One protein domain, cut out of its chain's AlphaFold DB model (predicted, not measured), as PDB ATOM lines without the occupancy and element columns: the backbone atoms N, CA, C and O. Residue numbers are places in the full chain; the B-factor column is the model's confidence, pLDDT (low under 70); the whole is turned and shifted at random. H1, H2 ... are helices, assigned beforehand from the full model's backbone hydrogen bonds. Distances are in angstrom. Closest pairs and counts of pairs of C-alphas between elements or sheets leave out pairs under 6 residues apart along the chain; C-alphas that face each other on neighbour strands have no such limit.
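AT A GLANCE: This is residues 22 to 129 of the 130 residues of an uncharacterized protein of Odoribacter sp. CAG:788 (UniProt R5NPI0). A long hairpin of two helices, H2 and H3, makes the longest axis; H4 meets the end of H3 in a V, and its residues 119 to 129 stick out as a free arm. The short H1 packs between H4 and H2, a loosely formed up-and-down bundle of four helices, each running against the one before it. The printed part has 108 residues, with four named helices in the order H1 H2 H3 H4 and no named strand: all helix. It is loose, with a radius of gyration of the C-alphas of 16.7 A, and spans 54 by 36 by 20 A.

IN THESE COORDINATES: H1, residues 22 to 31, begins at C-alpha 22 (97.892, 155.821, 133.295). H2, residues 39 to 61, is 33.3 A long. H3, residues 72 to 100, is 42.0 A long. H4, residues 105 to 129, is 36.8 A long and ends at C-alpha 129 (98.168, 150.419, 111.302).

HOW THE PARTS SIT: H1 and H2, a hairpin, only just touch, with 3 pairs of C-alphas within 8 A, the closest Cys 22 and Leu 48 at 7.0 A; H2 uses residues 45 to 48 alone. H2 and H3, a hairpin, touch at a shallow tilt of 27 degrees, opposite ways, with closest C-alphas Phe 44 and Ala 89, 4.9 A. H3 and H4, a hairpin, touch at a steep tilt of 44 degrees through residues 94 to 100 and 107 to 111 alone, the closest C-alphas being Leu 97 and Ala 107, 5.4 A. H4 touches H1 with residues 110 to 117 alone, closest C-alphas Leu 28 and Val 110, 5.7 A. H2 and H4 are apart. In H1, H2 and H3 every O i to N i+4 pair is within hydrogen-bond range; in H4, 19 of 21.

THE WHOLE: The farthest C-alphas, Glu 66 and Gly 102, are 54.2 A apart. The printed part has no cut, and no link is long. pLDDT is under 70 at residues 35 to 37, 58 to 77 and 126 to 129.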
ATOM      1  N   CYS A  22      98.235 155.851 131.871       94.88
ATOM      2  CA  CYS A  22      97.892 155.821 133.295       94.88
ATOM      3  C   CYS A  22      98.612 156.920 134.097       94.88
ATOM      4  O   CYS A  22      97.989 157.564 134.938       94.88
ATOM      5  N   ARG A  23      99.881 157.225 133.801       95.38
ATOM      6  CA  ARG A  23     100.599 158.354 134.424       95.38
ATOM      7  C   ARG A  23      99.974 159.710 134.086       95.38
ATOM      8  O   ARG A  23      99.962 160.603 134.928       95.38
ATOM      9  N   ARG A  24      99.403 159.877 132.888       94.88
ATOM     10  CA  ARG A  24      98.615 161.080 132.561       94.88
ATOM     11  C   ARG A  24      97.341 161.164 133.390       94.88
ATOM     12  O   ARG A  24      97.027 162.246 133.872       94.88
ATOM     13  N   VAL A  25      96.639 160.049 133.586       93.75
ATOM     14  CA  VAL A  25      95.459 160.005 134.465       93.75
ATOM     15  C   VAL A  25      95.835 160.383 135.900       93.75
ATOM     16  O   VAL A  25      95.165 161.217 136.497       93.75
ATOM     17  N   GLU A  26      96.937 159.848 136.429       94.44
ATOM     18  CA  GLU A  26      97.455 160.210 137.755       94.44
ATOM     19  C   GLU A  26      97.763 161.713 137.878       94.44
ATOM     20  O   GLU A  26      97.338 162.338 138.849       94.44
ATOM     21  N   SER A  27      98.427 162.305 136.876       93.50
ATOM     22  CA  SER A  27      98.710 163.751 136.827       93.50
ATOM     23  C   SER A  27      97.430 164.582 136.879       93.50
ATOM     24  O   SER A  27      97.333 165.516 137.667       93.50
ATOM     25  N   LEU A  28      96.410 164.206 136.098       92.94
ATOM     26  CA  LEU A  28      95.125 164.912 136.079       92.94
ATOM     27  C   LEU A  28      94.419 164.870 137.437       92.94
ATOM     28  O   LEU A  28      93.837 165.868 137.859       92.94
ATOM     29  N   LEU A  29      94.465 163.730 138.131       91.38
ATOM     30  CA  LEU A  29      93.901 163.615 139.479       91.38
ATOM     31  C   LEU A  29      94.611 164.564 140.454       91.38
ATOM     32  O   LEU A  29      93.947 165.232 141.240       91.38
ATOM     33  N   ALA A  30      95.941 164.654 140.376       89.38
ATOM     34  CA  ALA A  30      96.725 165.549 141.223       89.38
ATOM     35  C   ALA A  30      96.457 167.034 140.909       89.38
ATOM     36  O   ALA A  30      96.230 167.825 141.820       89.38
ATOM     37  N   GLU A  31      96.429 167.410 139.627       90.31
ATOM     38  CA  GLU A  31      96.197 168.789 139.167       90.31
ATOM     39  C   GLU A  31      94.815 169.323 139.552       90.31
ATOM     40  O   GLU A  31      94.654 170.509 139.831       90.31
ATOM     41  N   THR A  32      93.810 168.451 139.565       85.31
ATOM     42  CA  THR A  32      92.429 168.816 139.909       85.31
ATOM     43  C   THR A  32      92.150 168.768 141.405       85.31
ATOM     44  O   THR A  32      91.039 169.084 141.818       85.31
ATOM     45  N   GLY A  33      93.129 168.365 142.222       79.69
ATOM     46  CA  GLY A  33      92.938 168.188 143.657       79.69
ATOM     47  C   GLY A  33      91.917 167.101 143.995       79.69
ATOM     48  O   GLY A  33      91.354 167.125 145.090       79.69
ATOM     49  N   MET A  34      91.654 166.159 143.072       79.88
ATOM     50  CA  MET A  34      90.745 165.047 143.337       79.88
ATOM     51  C   MET A  34      91.260 164.283 144.558       79.88
ATOM     52  O   MET A  34      92.399 163.808 144.539       79.88
ATOM     53  N   PRO A  35      90.454 164.172 145.627       59.97
ATOM     54  CA  PRO A  35      90.972 163.768 146.916       59.97
ATOM     55  C   PRO A  35      91.549 162.355 146.864       59.97
ATOM     56  O   PRO A  35      90.899 161.409 146.410       59.97
ATOM     57  N   ASP A  36      92.722 162.213 147.478       64.12
ATOM     58  CA  ASP A  36      93.389 160.944 147.810       64.12
ATOM     59  C   ASP A  36      92.541 160.033 148.714       64.12
ATOM     60  O   ASP A  36      92.936 158.924 149.044       64.12
ATOM     61  N   ILE A  37      91.365 160.506 149.124       61.38
ATOM     62  CA  ILE A  37      90.432 159.850 150.035       61.38
ATOM     63  C   ILE A  37      89.508 158.883 149.276       61.38
ATOM     64  O   ILE A  37      88.916 158.000 149.892       61.38
ATOM     65  N   LEU A  38      89.371 159.015 147.946       81.50
ATOM     66  CA  LEU A  38      88.618 158.033 147.163       81.50
ATOM     67  C   LEU A  38      89.373 156.695 147.142       81.50
ATOM     68  O   LEU A  38      90.500 156.652 146.630       81.50
ATOM     69  N   PRO A  39      88.766 155.594 147.627       86.81
ATOM     70  CA  PRO A  39      89.399 154.280 147.599       86.81
ATOM     71  C   PRO A  39      89.865 153.884 146.194       86.81
ATOM     72  O   PRO A  39      90.930 153.294 146.040       86.81
ATOM     73  N   GLU A  40      89.116 154.262 145.156       92.12
ATOM     74  CA  GLU A  40      89.454 153.979 143.761       92.12
ATOM     75  C   GLU A  40      90.738 154.691 143.315       92.12
ATOM     76  O   GLU A  40      91.552 154.092 142.615       92.12
ATOM     77  N   THR A  41      90.965 155.933 143.760       88.88
ATOM     78  CA  THR A  41      92.204 156.675 143.475       88.88
ATOM     79  C   THR A  41      93.408 156.003 144.136       88.88
ATOM     80  O   THR A  41      94.455 155.861 143.502       88.88
ATOM     81  N   ILE A  42      93.259 155.532 145.380       89.12
ATOM     82  CA  ILE A  42      94.316 154.810 146.107       89.12
ATOM     83  C   ILE A  42      94.645 153.489 145.400       89.12
ATOM     84  O   ILE A  42      95.808 153.199 145.116       89.12
ATOM     85  N   VAL A  43      93.622 152.690 145.080       92.38
ATOM     86  CA  VAL A  43      93.786 151.402 144.388       92.38
ATOM     87  C   VAL A  43      94.437 151.603 143.017       92.38
ATOM     88  O   VAL A  43      95.349 150.856 142.651       92.38
ATOM     89  N   PHE A  44      94.033 152.639 142.280       94.62
ATOM     90  CA  PHE A  44      94.650 153.007 141.010       94.62
ATOM     91  C   PHE A  44      96.135 153.359 141.159       94.62
ATOM     92  O   PHE A  44      96.961 152.781 140.457       94.62
ATOM     93  N   ARG A  45      96.513 154.237 142.096       93.25
ATOM     94  CA  ARG A  45      97.928 154.604 142.302       93.25
ATOM     95  C   ARG A  45      98.788 153.410 142.714       93.25
ATOM     96  O   ARG A  45      99.867 153.216 142.159       93.25
ATOM     97  N   ASN A  46      98.289 152.565 143.616       93.00
ATOM     98  CA  ASN A  46      99.014 151.376 144.068       93.00
ATOM     99  C   ASN A  46      99.258 150.387 142.919       93.00
ATOM    100  O   ASN A  46     100.367 149.880 142.743       93.00
ATOM    101  N   THR A  47      98.233 150.126 142.104       94.19
ATOM    102  CA  THR A  47      98.367 149.236 140.940       94.19
ATOM    103  C   THR A  47      99.224 149.854 139.833       94.19
ATOM    104  O   THR A  47      99.967 149.131 139.168       94.19
ATOM    105  N   LEU A  48      99.199 151.182 139.674       95.00
ATOM    106  CA  LEU A  48     100.050 151.918 138.737       95.00
ATOM    107  C   LEU A  48     101.526 151.815 139.115       95.00
ATOM    108  O   LEU A  48     102.364 151.554 138.250       95.00
ATOM    109  N   GLN A  49     101.844 151.984 140.398       92.94
ATOM    110  CA  GLN A  49     103.198 151.801 140.904       92.94
ATOM    111  C   GLN A  49     103.680 150.370 140.656       92.94
ATOM    112  O   GLN A  49     104.725 150.177 140.041       92.94
ATOM    113  N   LEU A  50     102.874 149.372 141.030       90.62
ATOM    114  CA  LEU A  50     103.219 147.961 140.859       90.62
ATOM    115  C   LEU A  50     103.460 147.602 139.383       90.62
ATOM    116  O   LEU A  50     104.413 146.895 139.059       90.62
ATOM    117  N   TYR A  51     102.644 148.131 138.468       90.69
ATOM    118  CA  TYR A  51     102.837 147.950 137.030       90.69
ATOM    119  C   TYR A  51     104.087 148.671 136.495       90.69
ATOM    120  O   TYR A  51     104.834 148.101 135.695       90.69
ATOM    121  N   GLY A  52     104.353 149.897 136.955       88.69
ATOM    122  CA  GLY A  52     105.562 150.649 136.609       88.69
ATOM    123  C   GLY A  52     106.846 149.948 137.060       88.69
ATOM    124  O   GLY A  52     107.813 149.874 136.294       88.69
ATOM    125  N   ASP A  53     106.833 149.355 138.253       86.69
ATOM    126  CA  ASP A  53     107.940 148.552 138.778       86.69
ATOM    127  C   ASP A  53     108.165 147.295 137.928       86.69
ATOM    128  O   ASP A  53     109.310 146.939 137.635       86.69
ATOM    129  N   CYS A  54     107.087 146.648 137.468       83.62
ATOM    130  CA  CYS A  54     107.176 145.508 136.554       83.62
ATOM    131  C   CYS A  54     107.846 145.892 135.230       83.62
ATOM    132  O   CYS A  54     108.775 145.210 134.805       83.62
ATOM    133  N   ILE A  55     107.414 146.991 134.597       80.31
ATOM    134  CA  ILE A  55     108.002 147.462 133.331       80.31
ATOM    135  C   ILE A  55     109.485 147.803 133.510       80.31
ATOM    136  O   ILE A  55     110.309 147.413 132.684       80.31
ATOM    137  N   SER A  56     109.829 148.490 134.599       77.50
ATOM    138  CA  SER A  56     111.208 148.909 134.872       77.50
ATOM    139  C   SER A  56     112.134 147.703 135.061       77.50
ATOM    140  O   SER A  56     113.186 147.636 134.429       77.50
ATOM    141  N   ARG A  57     111.710 146.704 135.848       71.06
ATOM    142  CA  ARG A  57     112.475 145.462 136.072       71.06
ATOM    143  C   ARG A  57     112.603 144.602 134.816       71.06
ATOM    144  O   ARG A  57     113.635 143.969 134.610       71.06
ATOM    145  N   SER A  58     111.575 144.580 133.966       62.81
ATOM    146  CA  SER A  58     111.649 143.915 132.661       62.81
ATOM    147  C   SER A  58     112.640 144.603 131.721       62.81
ATOM    148  O   SER A  58     113.336 143.915 130.986       62.81
ATOM    149  N   SER A  59     112.750 145.934 131.766       57.00
ATOM    150  CA  SER A  59     113.711 146.684 130.948       57.00
ATOM    151  C   SER A  59     115.158 146.512 131.419       57.00
ATOM    152  O   SER A  59     116.056 146.490 130.585       57.00
ATOM    153  N   THR A  60     115.405 146.389 132.727       51.31
ATOM    154  CA  THR A  60     116.760 146.188 133.270       51.31
ATOM    155  C   THR A  60     117.270 144.765 133.065       51.31
ATOM    156  O   THR A  60     118.451 144.585 132.796       51.31
ATOM    157  N   ALA A  61     116.388 143.759 133.107       49.09
ATOM    158  CA  ALA A  61     116.756 142.360 132.866       49.09
ATOM    159  C   ALA A  61     117.215 142.078 131.420       49.09
ATOM    160  O   ALA A  61     117.888 141.083 131.186       49.09
ATOM    161  N   ILE A  62     116.878 142.949 130.461       45.88
ATOM    162  CA  ILE A  62     117.362 142.863 129.071       45.88
ATOM    163  C   ILE A  62     118.797 143.417 128.948       45.88
ATOM    164  O   ILE A  62     119.505 143.076 128.008       45.88
ATOM    165  N   CYS A  63     119.250 144.242 129.901       36.59
ATOM    166  CA  CYS A  63     120.551 144.921 129.846       36.59
ATOM    167  C   CYS A  63     121.636 144.281 130.727       36.59
ATOM    168  O   CYS A  63     122.793 144.683 130.637       36.59
ATOM    169  N   THR A  64     121.294 143.311 131.576       42.38
ATOM    170  CA  THR A  64     122.254 142.581 132.415       42.38
ATOM    171  C   THR A  64     122.076 141.086 132.185       42.38
ATOM    172  O   THR A  64     121.146 140.480 132.720       42.38
ATOM    173  N   GLU A  65     122.959 140.493 131.381       45.84
ATOM    174  CA  GLU A  65     123.041 139.050 131.096       45.84
ATOM    175  C   GLU A  65     123.479 138.208 132.318       45.84
ATOM    176  O   GLU A  65     124.313 137.318 132.191       45.84
ATOM    177  N   GLU A  66     122.944 138.455 133.518       46.00
ATOM    178  CA  GLU A  66     123.419 137.770 134.736       46.00
ATOM    179  C   GLU A  66     122.337 137.177 135.649       46.00
ATOM    180  O   GLU A  66     122.655 136.682 136.720       46.00
ATOM    181  N   ASP A  67     121.075 137.102 135.210       43.81
ATOM    182  CA  ASP A  67     120.025 136.367 135.942       43.81
ATOM    183  C   ASP A  67     119.269 135.393 135.026       43.81
ATOM    184  O   ASP A  67     118.052 135.475 134.804       43.81
ATOM    185  N   ALA A  68     120.018 134.435 134.482       47.16
ATOM    186  CA  ALA A  68     119.521 133.308 133.700       47.16
ATOM    187  C   ALA A  68     118.861 132.234 134.592       47.16
ATOM    188  O   ALA A  68     119.282 131.082 134.586       47.16
ATOM    189  N   ALA A  69     117.841 132.588 135.387       48.50
ATOM    190  CA  ALA A  69     117.040 131.583 136.104       48.50
ATOM    191  C   ALA A  69     115.666 132.034 136.632       48.50
ATOM    192  O   ALA A  69     114.968 131.202 137.209       48.50
ATOM    193  N   VAL A  70     115.215 133.284 136.464       50.56
ATOM    194  CA  VAL A  70     113.780 133.559 136.671       50.56
ATOM    195  C   VAL A  70     113.080 133.180 135.369       50.56
ATOM    196  O   VAL A  70     113.314 133.860 134.371       50.56
ATOM    197  N   PRO A  71     112.249 132.119 135.334       53.19
ATOM    198  CA  PRO A  71     111.662 131.660 134.084       53.19
ATOM    199  C   PRO A  71     110.889 132.812 133.446       53.19
ATOM    200  O   PRO A  71     110.067 133.440 134.122       53.19
ATOM    201  N   ASP A  72     111.101 133.072 132.156       56.34
ATOM    202  CA  ASP A  72     110.355 134.090 131.397       56.34
ATOM    203  C   ASP A  72     108.837 133.960 131.594       56.34
ATOM    204  O   ASP A  72     108.108 134.951 131.651       56.34
ATOM    205  N   ALA A  73     108.358 132.734 131.821       55.56
ATOM    206  CA  ALA A  73     106.976 132.435 132.170       55.56
ATOM    207  C   ALA A  73     106.501 133.090 133.485       55.56
ATOM    208  O   ALA A  73     105.352 133.522 133.569       55.56
ATOM    209  N   PHE A  74     107.350 133.185 134.513       54.88
ATOM    210  CA  PHE A  74     107.003 133.814 135.792       54.88
ATOM    211  C   PHE A  74     106.964 135.342 135.668       54.88
ATOM    212  O   PHE A  74     106.000 135.971 136.111       54.88
ATOM    213  N   ARG A  75     107.955 135.934 134.983       58.94
ATOM    214  CA  ARG A  75     107.988 137.378 134.675       58.94
ATOM    215  C   ARG A  75     106.797 137.789 133.804       58.94
ATOM    216  O   ARG A  75     106.132 138.777 134.106       58.94
ATOM    217  N   SER A  76     106.466 136.986 132.791       65.06
ATOM    218  CA  SER A  76     105.301 137.196 131.925       65.06
ATOM    219  C   SER A  76     103.982 137.120 132.699       65.06
ATOM    220  O   SER A  76     103.147 138.015 132.564       65.06
ATOM    221  N   ARG A  77     103.797 136.114 133.568       69.19
ATOM    222  CA  ARG A  77     102.581 135.999 134.393       69.19
ATOM    223  C   ARG A  77     102.422 137.188 135.329       69.19
ATOM    224  O   ARG A  77     101.349 137.785 135.357       69.19
ATOM    225  N   PHE A  78     103.473 137.565 136.056       72.75
ATOM    226  CA  PHE A  78     103.410 138.692 136.987       72.75
ATOM    227  C   PHE A  78     103.101 140.011 136.264       72.75
ATOM    228  O   PHE A  78     102.228 140.757 136.700       72.75
ATOM    229  N   TYR A  79     103.722 140.243 135.104       78.81
ATOM    230  CA  TYR A  79     103.425 141.389 134.244       78.81
ATOM    231  C   TYR A  79     101.958 141.408 133.771       78.81
ATOM    232  O   TYR A  79     101.290 142.439 133.866       78.81
ATOM    233  N   ILE A  80     101.428 140.272 133.299       83.81
ATOM    234  CA  ILE A  80     100.027 140.155 132.854       83.81
ATOM    235  C   ILE A  80      99.066 140.430 134.016       83.81
ATOM    236  O   ILE A  80      98.069 141.129 133.834       83.81
ATOM    237  N   HIS A  81      99.359 139.906 135.207       87.25
ATOM    238  CA  HIS A  81      98.548 140.157 136.394       87.25
ATOM    239  C   HIS A  81      98.583 141.630 136.802       87.25
ATOM    240  O   HIS A  81      97.519 142.224 136.958       87.25
ATOM    241  N   ALA A  82      99.767 142.241 136.882       89.19
ATOM    242  CA  ALA A  82      99.920 143.659 137.200       89.19
ATOM    243  C   ALA A  82      99.153 144.551 136.212       89.19
ATOM    244  O   ALA A  82      98.444 145.468 136.627       89.19
ATOM    245  N   ARG A  83      99.225 144.234 134.912       91.00
ATOM    246  CA  ARG A  83      98.457 144.938 133.882       91.00
ATOM    247  C   ARG A  83      96.953 144.825 134.118       91.00
ATOM    248  O   ARG A  83      96.276 145.844 134.167       91.00
ATOM    249  N   ARG A  84      96.436 143.604 134.277       91.62
ATOM    250  CA  ARG A  84      94.998 143.363 134.488       91.62
ATOM    251  C   ARG A  84      94.487 144.046 135.754       91.62
ATOM    252  O   ARG A  84      93.393 144.599 135.749       91.62
ATOM    253  N   SER A  85      95.279 144.033 136.825       93.62
ATOM    254  CA  SER A  85      94.953 144.739 138.064       93.62
ATOM    255  C   SER A  85      94.861 146.249 137.853       93.62
ATOM    256  O   SER A  85      93.914 146.865 138.336       93.62
ATOM    257  N   LEU A  86      95.793 146.840 137.100       95.12
ATOM    258  CA  LEU A  86      95.753 148.262 136.764       95.12
ATOM    259  C   LEU A  86      94.571 148.610 135.844       95.12
ATOM    260  O   LEU A  86      93.900 149.611 136.076       95.12
ATOM    261  N   GLU A  87      94.269 147.783 134.839       93.94
ATOM    262  CA  GLU A  87      93.094 147.959 133.970       93.94
ATOM    263  C   GLU A  87      91.789 147.947 134.781       93.94
ATOM    264  O   GLU A  87      90.948 148.829 134.607       93.94
ATOM    265  N   ALA A  88      91.639 147.003 135.713       93.75
ATOM    266  CA  ALA A  88      90.471 146.933 136.588       93.75
ATOM    267  C   ALA A  88      90.371 148.156 137.519       93.75
ATOM    268  O   ALA A  88      89.300 148.747 137.655       93.75
ATOM    269  N   ALA A  89      91.486 148.576 138.125       94.88
ATOM    270  CA  ALA A  89      91.522 149.763 138.979       94.88
ATOM    271  C   ALA A  89      91.156 151.040 138.206       94.88
ATOM    272  O   ALA A  89      90.398 151.879 138.695       94.88
ATOM    273  N   LEU A  90      91.646 151.162 136.972       93.44
ATOM    274  CA  LEU A  90      91.334 152.266 136.074       93.44
ATOM    275  C   LEU A  90      89.842 152.292 135.702       93.44
ATOM    276  O   LEU A  90      89.227 153.356 135.721       93.44
ATOM    277  N   GLN A  91      89.239 151.135 135.412       92.00
ATOM    278  CA  GLN A  91      87.801 151.030 135.139       92.00
ATOM    279  C   GLN A  91      86.949 151.447 136.343       92.00
ATOM    280  O   GLN A  91      85.978 152.186 136.176       92.00
ATOM    281  N   LEU A  92      87.324 151.019 137.554       92.62
ATOM    282  CA  LEU A  92      86.649 151.426 138.792       92.62
ATOM    283  C   LEU A  92      86.731 152.941 139.001       92.62
ATOM    284  O   LEU A  92      85.712 153.587 139.251       92.62
ATOM    285  N   LEU A  93      87.921 153.521 138.825       92.94
ATOM    286  CA  LEU A  93      88.126 154.964 138.904       92.94
ATOM    287  C   LEU A  93      87.256 155.711 137.885       92.94
ATOM    288  O   LEU A  93      86.599 156.692 138.227       92.94
ATOM    289  N   PHE A  94      87.214 155.243 136.639       91.62
ATOM    290  CA  PHE A  94      86.404 155.846 135.583       91.62
ATOM    291  C   PHE A  94      84.913 155.805 135.900       91.62
ATOM    292  O   PHE A  94      84.243 156.831 135.783       91.62
ATOM    293  N   ALA A  95      84.402 154.659 136.353       90.50
ATOM    294  CA  ALA A  95      83.015 154.534 136.782       90.50
ATOM    295  C   ALA A  95      82.703 155.497 137.938       90.50
ATOM    296  O   ALA A  95      81.671 156.173 137.925       90.50
ATOM    297  N   ARG A  96      83.622 155.624 138.906       91.75
ATOM    298  CA  ARG A  96      83.459 156.538 140.039       91.75
ATOM    299  C   ARG A  96      83.430 158.002 139.602       91.75
ATOM    300  O   ARG A  96      82.523 158.727 140.001       91.75
ATOM    301  N   LEU A  97      84.365 158.423 138.753       90.50
ATOM    302  CA  LEU A  97      84.409 159.781 138.203       90.50
ATOM    303  C   LEU A  97      83.153 160.102 137.387       90.50
ATOM    304  O   LEU A  97      82.595 161.185 137.524       90.50
ATOM    305  N   GLN A  98      82.670 159.155 136.577       90.44
ATOM    306  CA  GLN A  98      81.422 159.313 135.826       90.44
ATOM    307  C   GLN A  98      80.207 159.470 136.743       90.44
ATOM    308  O   GLN A  98      79.330 160.273 136.439       90.44
ATOM    309  N   GLY A  99      80.166 158.752 137.869       89.38
ATOM    310  CA  GLY A  99      79.118 158.914 138.880       89.38
ATOM    311  C   GLY A  99      79.161 160.259 139.616       89.38
ATOM    312  O   GLY A  99      78.144 160.683 140.155       89.38
ATOM    313  N   LEU A 100      80.314 160.933 139.629       89.00
ATOM    314  CA  LEU A 100      80.508 162.260 140.228       89.00
ATOM    315  C   LEU A 100      80.383 163.406 139.209       89.00
ATOM    316  O   LEU A 100      80.404 164.577 139.592       89.00
ATOM    317  N   ALA A 101      80.249 163.089 137.920       86.25
ATOM    318  CA  ALA A 101      80.140 164.076 136.854       86.25
ATOM    319  C   ALA A 101      78.872 164.931 137.010       86.25
ATOM    320  O   ALA A 101      77.785 164.411 137.267       86.25
ATOM    321  N   GLY A 102      79.000 166.249 136.843       84.69
ATOM    322  CA  GLY A 102      77.922 167.212 137.086       84.69
ATOM    323  C   GLY A 102      77.622 167.488 138.565       84.69
ATOM    324  O   GLY A 102      76.790 168.345 138.853       84.69
ATOM    325  N   VAL A 103      78.294 166.794 139.490       87.75
ATOM    326  CA  VAL A 103      78.241 167.061 140.938       87.75
ATOM    327  C   VAL A 103      79.538 167.718 141.405       87.75
ATOM    328  O   VAL A 103      79.496 168.657 142.196       87.75
ATOM    329  N   LEU A 104      80.682 167.248 140.897       88.12
ATOM    330  CA  LEU A 104      82.008 167.787 141.196       88.12
ATOM    331  C   LEU A 104      82.683 168.297 139.920       88.12
ATOM    332  O   LEU A 104      82.888 167.543 138.963       88.12
ATOM    333  N   ALA A 105      83.072 169.572 139.933       87.62
ATOM    334  CA  ALA A 105      83.757 170.211 138.811       87.62
ATOM    335  C   ALA A 105      85.132 169.573 138.547       87.62
ATOM    336  O   ALA A 105      85.574 169.467 137.402       87.62
ATOM    337  N   GLU A 106      85.784 169.086 139.600       90.00
ATOM    338  CA  GLU A 106      87.048 168.362 139.555       90.00
ATOM    339  C   GLU A 106      86.885 167.058 138.770       90.00
ATOM    340  O   GLU A 106      87.639 166.803 137.832       90.00
ATOM    341  N   ALA A 107      85.845 166.270 139.071       88.69
ATOM    342  CA  ALA A 107      85.555 165.030 138.354       88.69
ATOM    343  C   ALA A 107      85.255 165.290 136.868       88.69
ATOM    344  O   ALA A 107      85.729 164.557 135.995       88.69
ATOM    345  N   ASP A 108      84.528 166.368 136.565       89.50
ATOM    346  CA  ASP A 108      84.257 166.796 135.193       89.50
ATOM    347  C   ASP A 108      85.537 167.194 134.440       89.50
ATOM    348  O   ASP A 108      85.729 166.794 133.283       89.50
ATOM    349  N   SER A 109      86.429 167.935 135.101       90.25
ATOM    350  CA  SER A 109      87.731 168.339 134.566       90.25
ATOM    351  C   SER A 109      88.622 167.127 134.279       90.25
ATOM    352  O   SER A 109      89.147 166.993 133.167       90.25
ATOM    353  N   VAL A 110      88.709 166.183 135.225       90.88
ATOM    354  CA  VAL A 110      89.473 164.937 135.061       90.88
ATOM    355  C   VAL A 110      88.938 164.122 133.888       90.88
ATOM    356  O   VAL A 110      89.716 163.733 133.017       90.88
ATOM    357  N   LEU A 111      87.622 163.897 133.803       91.69
ATOM    358  CA  LEU A 111      87.021 163.147 132.694       91.69
ATOM    359  C   LEU A 111      87.274 163.812 131.338       91.69
ATOM    360  O   LEU A 111      87.566 163.119 130.366       91.69
ATOM    361  N   SER A 112      87.207 165.143 131.267       91.00
ATOM    362  CA  SER A 112      87.545 165.895 130.053       91.00
ATOM    363  C   SER A 112      89.020 165.726 129.662       91.00
ATOM    364  O   SER A 112      89.350 165.535 128.488       91.00
ATOM    365  N   GLY A 113      89.930 165.748 130.640       91.62
ATOM    366  CA  GLY A 113      91.347 165.451 130.429       91.62
ATOM    367  C   GLY A 113      91.573 164.024 129.921       91.62
ATOM    368  O   GLY A 113      92.254 163.829 128.912       91.62
ATOM    369  N   ILE A 114      90.946 163.032 130.560       92.38
ATOM    370  CA  ILE A 114      90.990 161.623 130.144       92.38
ATOM    371  C   ILE A 114      90.472 161.473 128.708       92.38
ATOM    372  O   ILE A 114      91.104 160.797 127.895       92.38
ATOM    373  N   GLY A 115      89.360 162.125 128.360       91.44
ATOM    374  CA  GLY A 115      88.790 162.134 127.009       91.44
ATOM    375  C   GLY A 115      89.762 162.649 125.941       91.44
ATOM    376  O   GLY A 115      89.893 162.064 124.861       91.44
ATOM    377  N   ARG A 116      90.521 163.703 126.258       91.56
ATOM    378  CA  ARG A 116      91.554 164.248 125.365       91.56
ATOM    379  C   ARG A 116      92.723 163.282 125.173       91.56
ATOM    380  O   ARG A 116      93.103 163.009 124.035       91.56
ATOM    381  N   TRP A 117      93.260 162.721 126.256       91.69
ATOM    382  CA  TRP A 117      94.386 161.785 126.163       91.69
ATOM    383  C   TRP A 117      94.001 160.459 125.513       91.69
ATOM    384  O   TRP A 117      94.758 159.941 124.699       91.69
ATOM    385  N   SER A 118      92.815 159.932 125.809       90.56
ATOM    386  CA  SER A 118      92.298 158.730 125.145       90.56
ATOM    387  C   SER A 118      92.188 158.930 123.633       90.56
ATOM    388  O   SER A 118      92.679 158.097 122.876       90.56
ATOM    389  N   SER A 119      91.656 160.070 123.186       89.31
ATOM    390  CA  SER A 119      91.603 160.417 121.758       89.31
ATOM    391  C   SER A 119      92.999 160.543 121.134       89.31
ATOM    392  O   SER A 119      93.236 160.021 120.046       89.31
ATOM    393  N   TYR A 120      93.944 161.181 121.836       89.38
ATOM    394  CA  TYR A 120      95.339 161.292 121.397       89.38
ATOM    395  C   TYR A 120      95.995 159.919 121.200       89.38
ATOM    396  O   TYR A 120      96.580 159.655 120.147       89.38
ATOM    397  N   TYR A 121      95.887 159.034 122.194       85.50
ATOM    398  CA  TYR A 121      96.454 157.695 122.092       85.50
ATOM    399  C   TYR A 121      95.750 156.902 120.987       85.50
ATOM    400  O   TYR A 121      96.439 156.381 120.119       85.50
ATOM    401  N   ALA A 122      94.415 156.891 120.924       86.06
ATOM    402  CA  ALA A 122      93.675 156.192 119.871       86.06
ATOM    403  C   ALA A 122      94.149 156.591 118.457       86.06
ATOM    404  O   ALA A 122      94.517 155.721 117.668       86.06
ATOM    405  N   ALA A 123      94.272 157.894 118.177       85.12
ATOM    406  CA  ALA A 123      94.773 158.389 116.892       85.12
ATOM    407  C   ALA A 123      96.219 157.941 116.602       85.12
ATOM    408  O   ALA A 123      96.543 157.534 115.486       85.12
ATOM    409  N   ARG A 124      97.099 157.962 117.610       80.50
ATOM    410  CA  ARG A 124      98.493 157.507 117.477       80.50
ATOM    411  C   ARG A 124      98.593 156.018 117.120       80.50
ATOM    412  O   ARG A 124      99.538 155.626 116.437       80.50
ATOM    413  N   PHE A 125      97.663 155.185 117.585       71.81
ATOM    414  CA  PHE A 125      97.646 153.754 117.270       71.81
ATOM    415  C   PHE A 125      96.962 153.432 115.946       71.81
ATOM    416  O   PHE A 125      97.449 152.550 115.241       71.81
ATOM    417  N   ASP A 126      95.922 154.169 115.559       67.75
ATOM    418  CA  ASP A 126      95.346 154.042 114.217       67.75
ATOM    419  C   ASP A 126      96.361 154.413 113.129       67.75
ATOM    420  O   ASP A 126      96.466 153.724 112.114       67.75
ATOM    421  N   CYS A 127      97.194 155.430 113.359       56.03
ATOM    422  CA  CYS A 127      98.264 155.794 112.428       56.03
ATOM    423  C   CYS A 127      99.385 154.744 112.318       56.03
ATOM    424  O   CYS A 127     100.078 154.731 111.310       56.03
ATOM    425  N   ARG A 128      99.567 153.861 113.313       55.66
ATOM    426  CA  ARG A 128     100.554 152.760 113.261       55.66
ATOM    427  C   ARG A 128     100.051 151.519 112.511       55.66
ATOM    428  O   ARG A 128     100.815 150.573 112.348       55.66
ATOM    429  N   LYS A 129      98.783 151.504 112.087       55.38
ATOM    430  CA  LYS A 129      98.168 150.419 111.302       55.38
ATOM    431  C   LYS A 129      98.140 150.693 109.787       55.38
ATOM    432  O   LYS A 129      97.580 149.879 109.057       55.38
TER     433      LYS A 129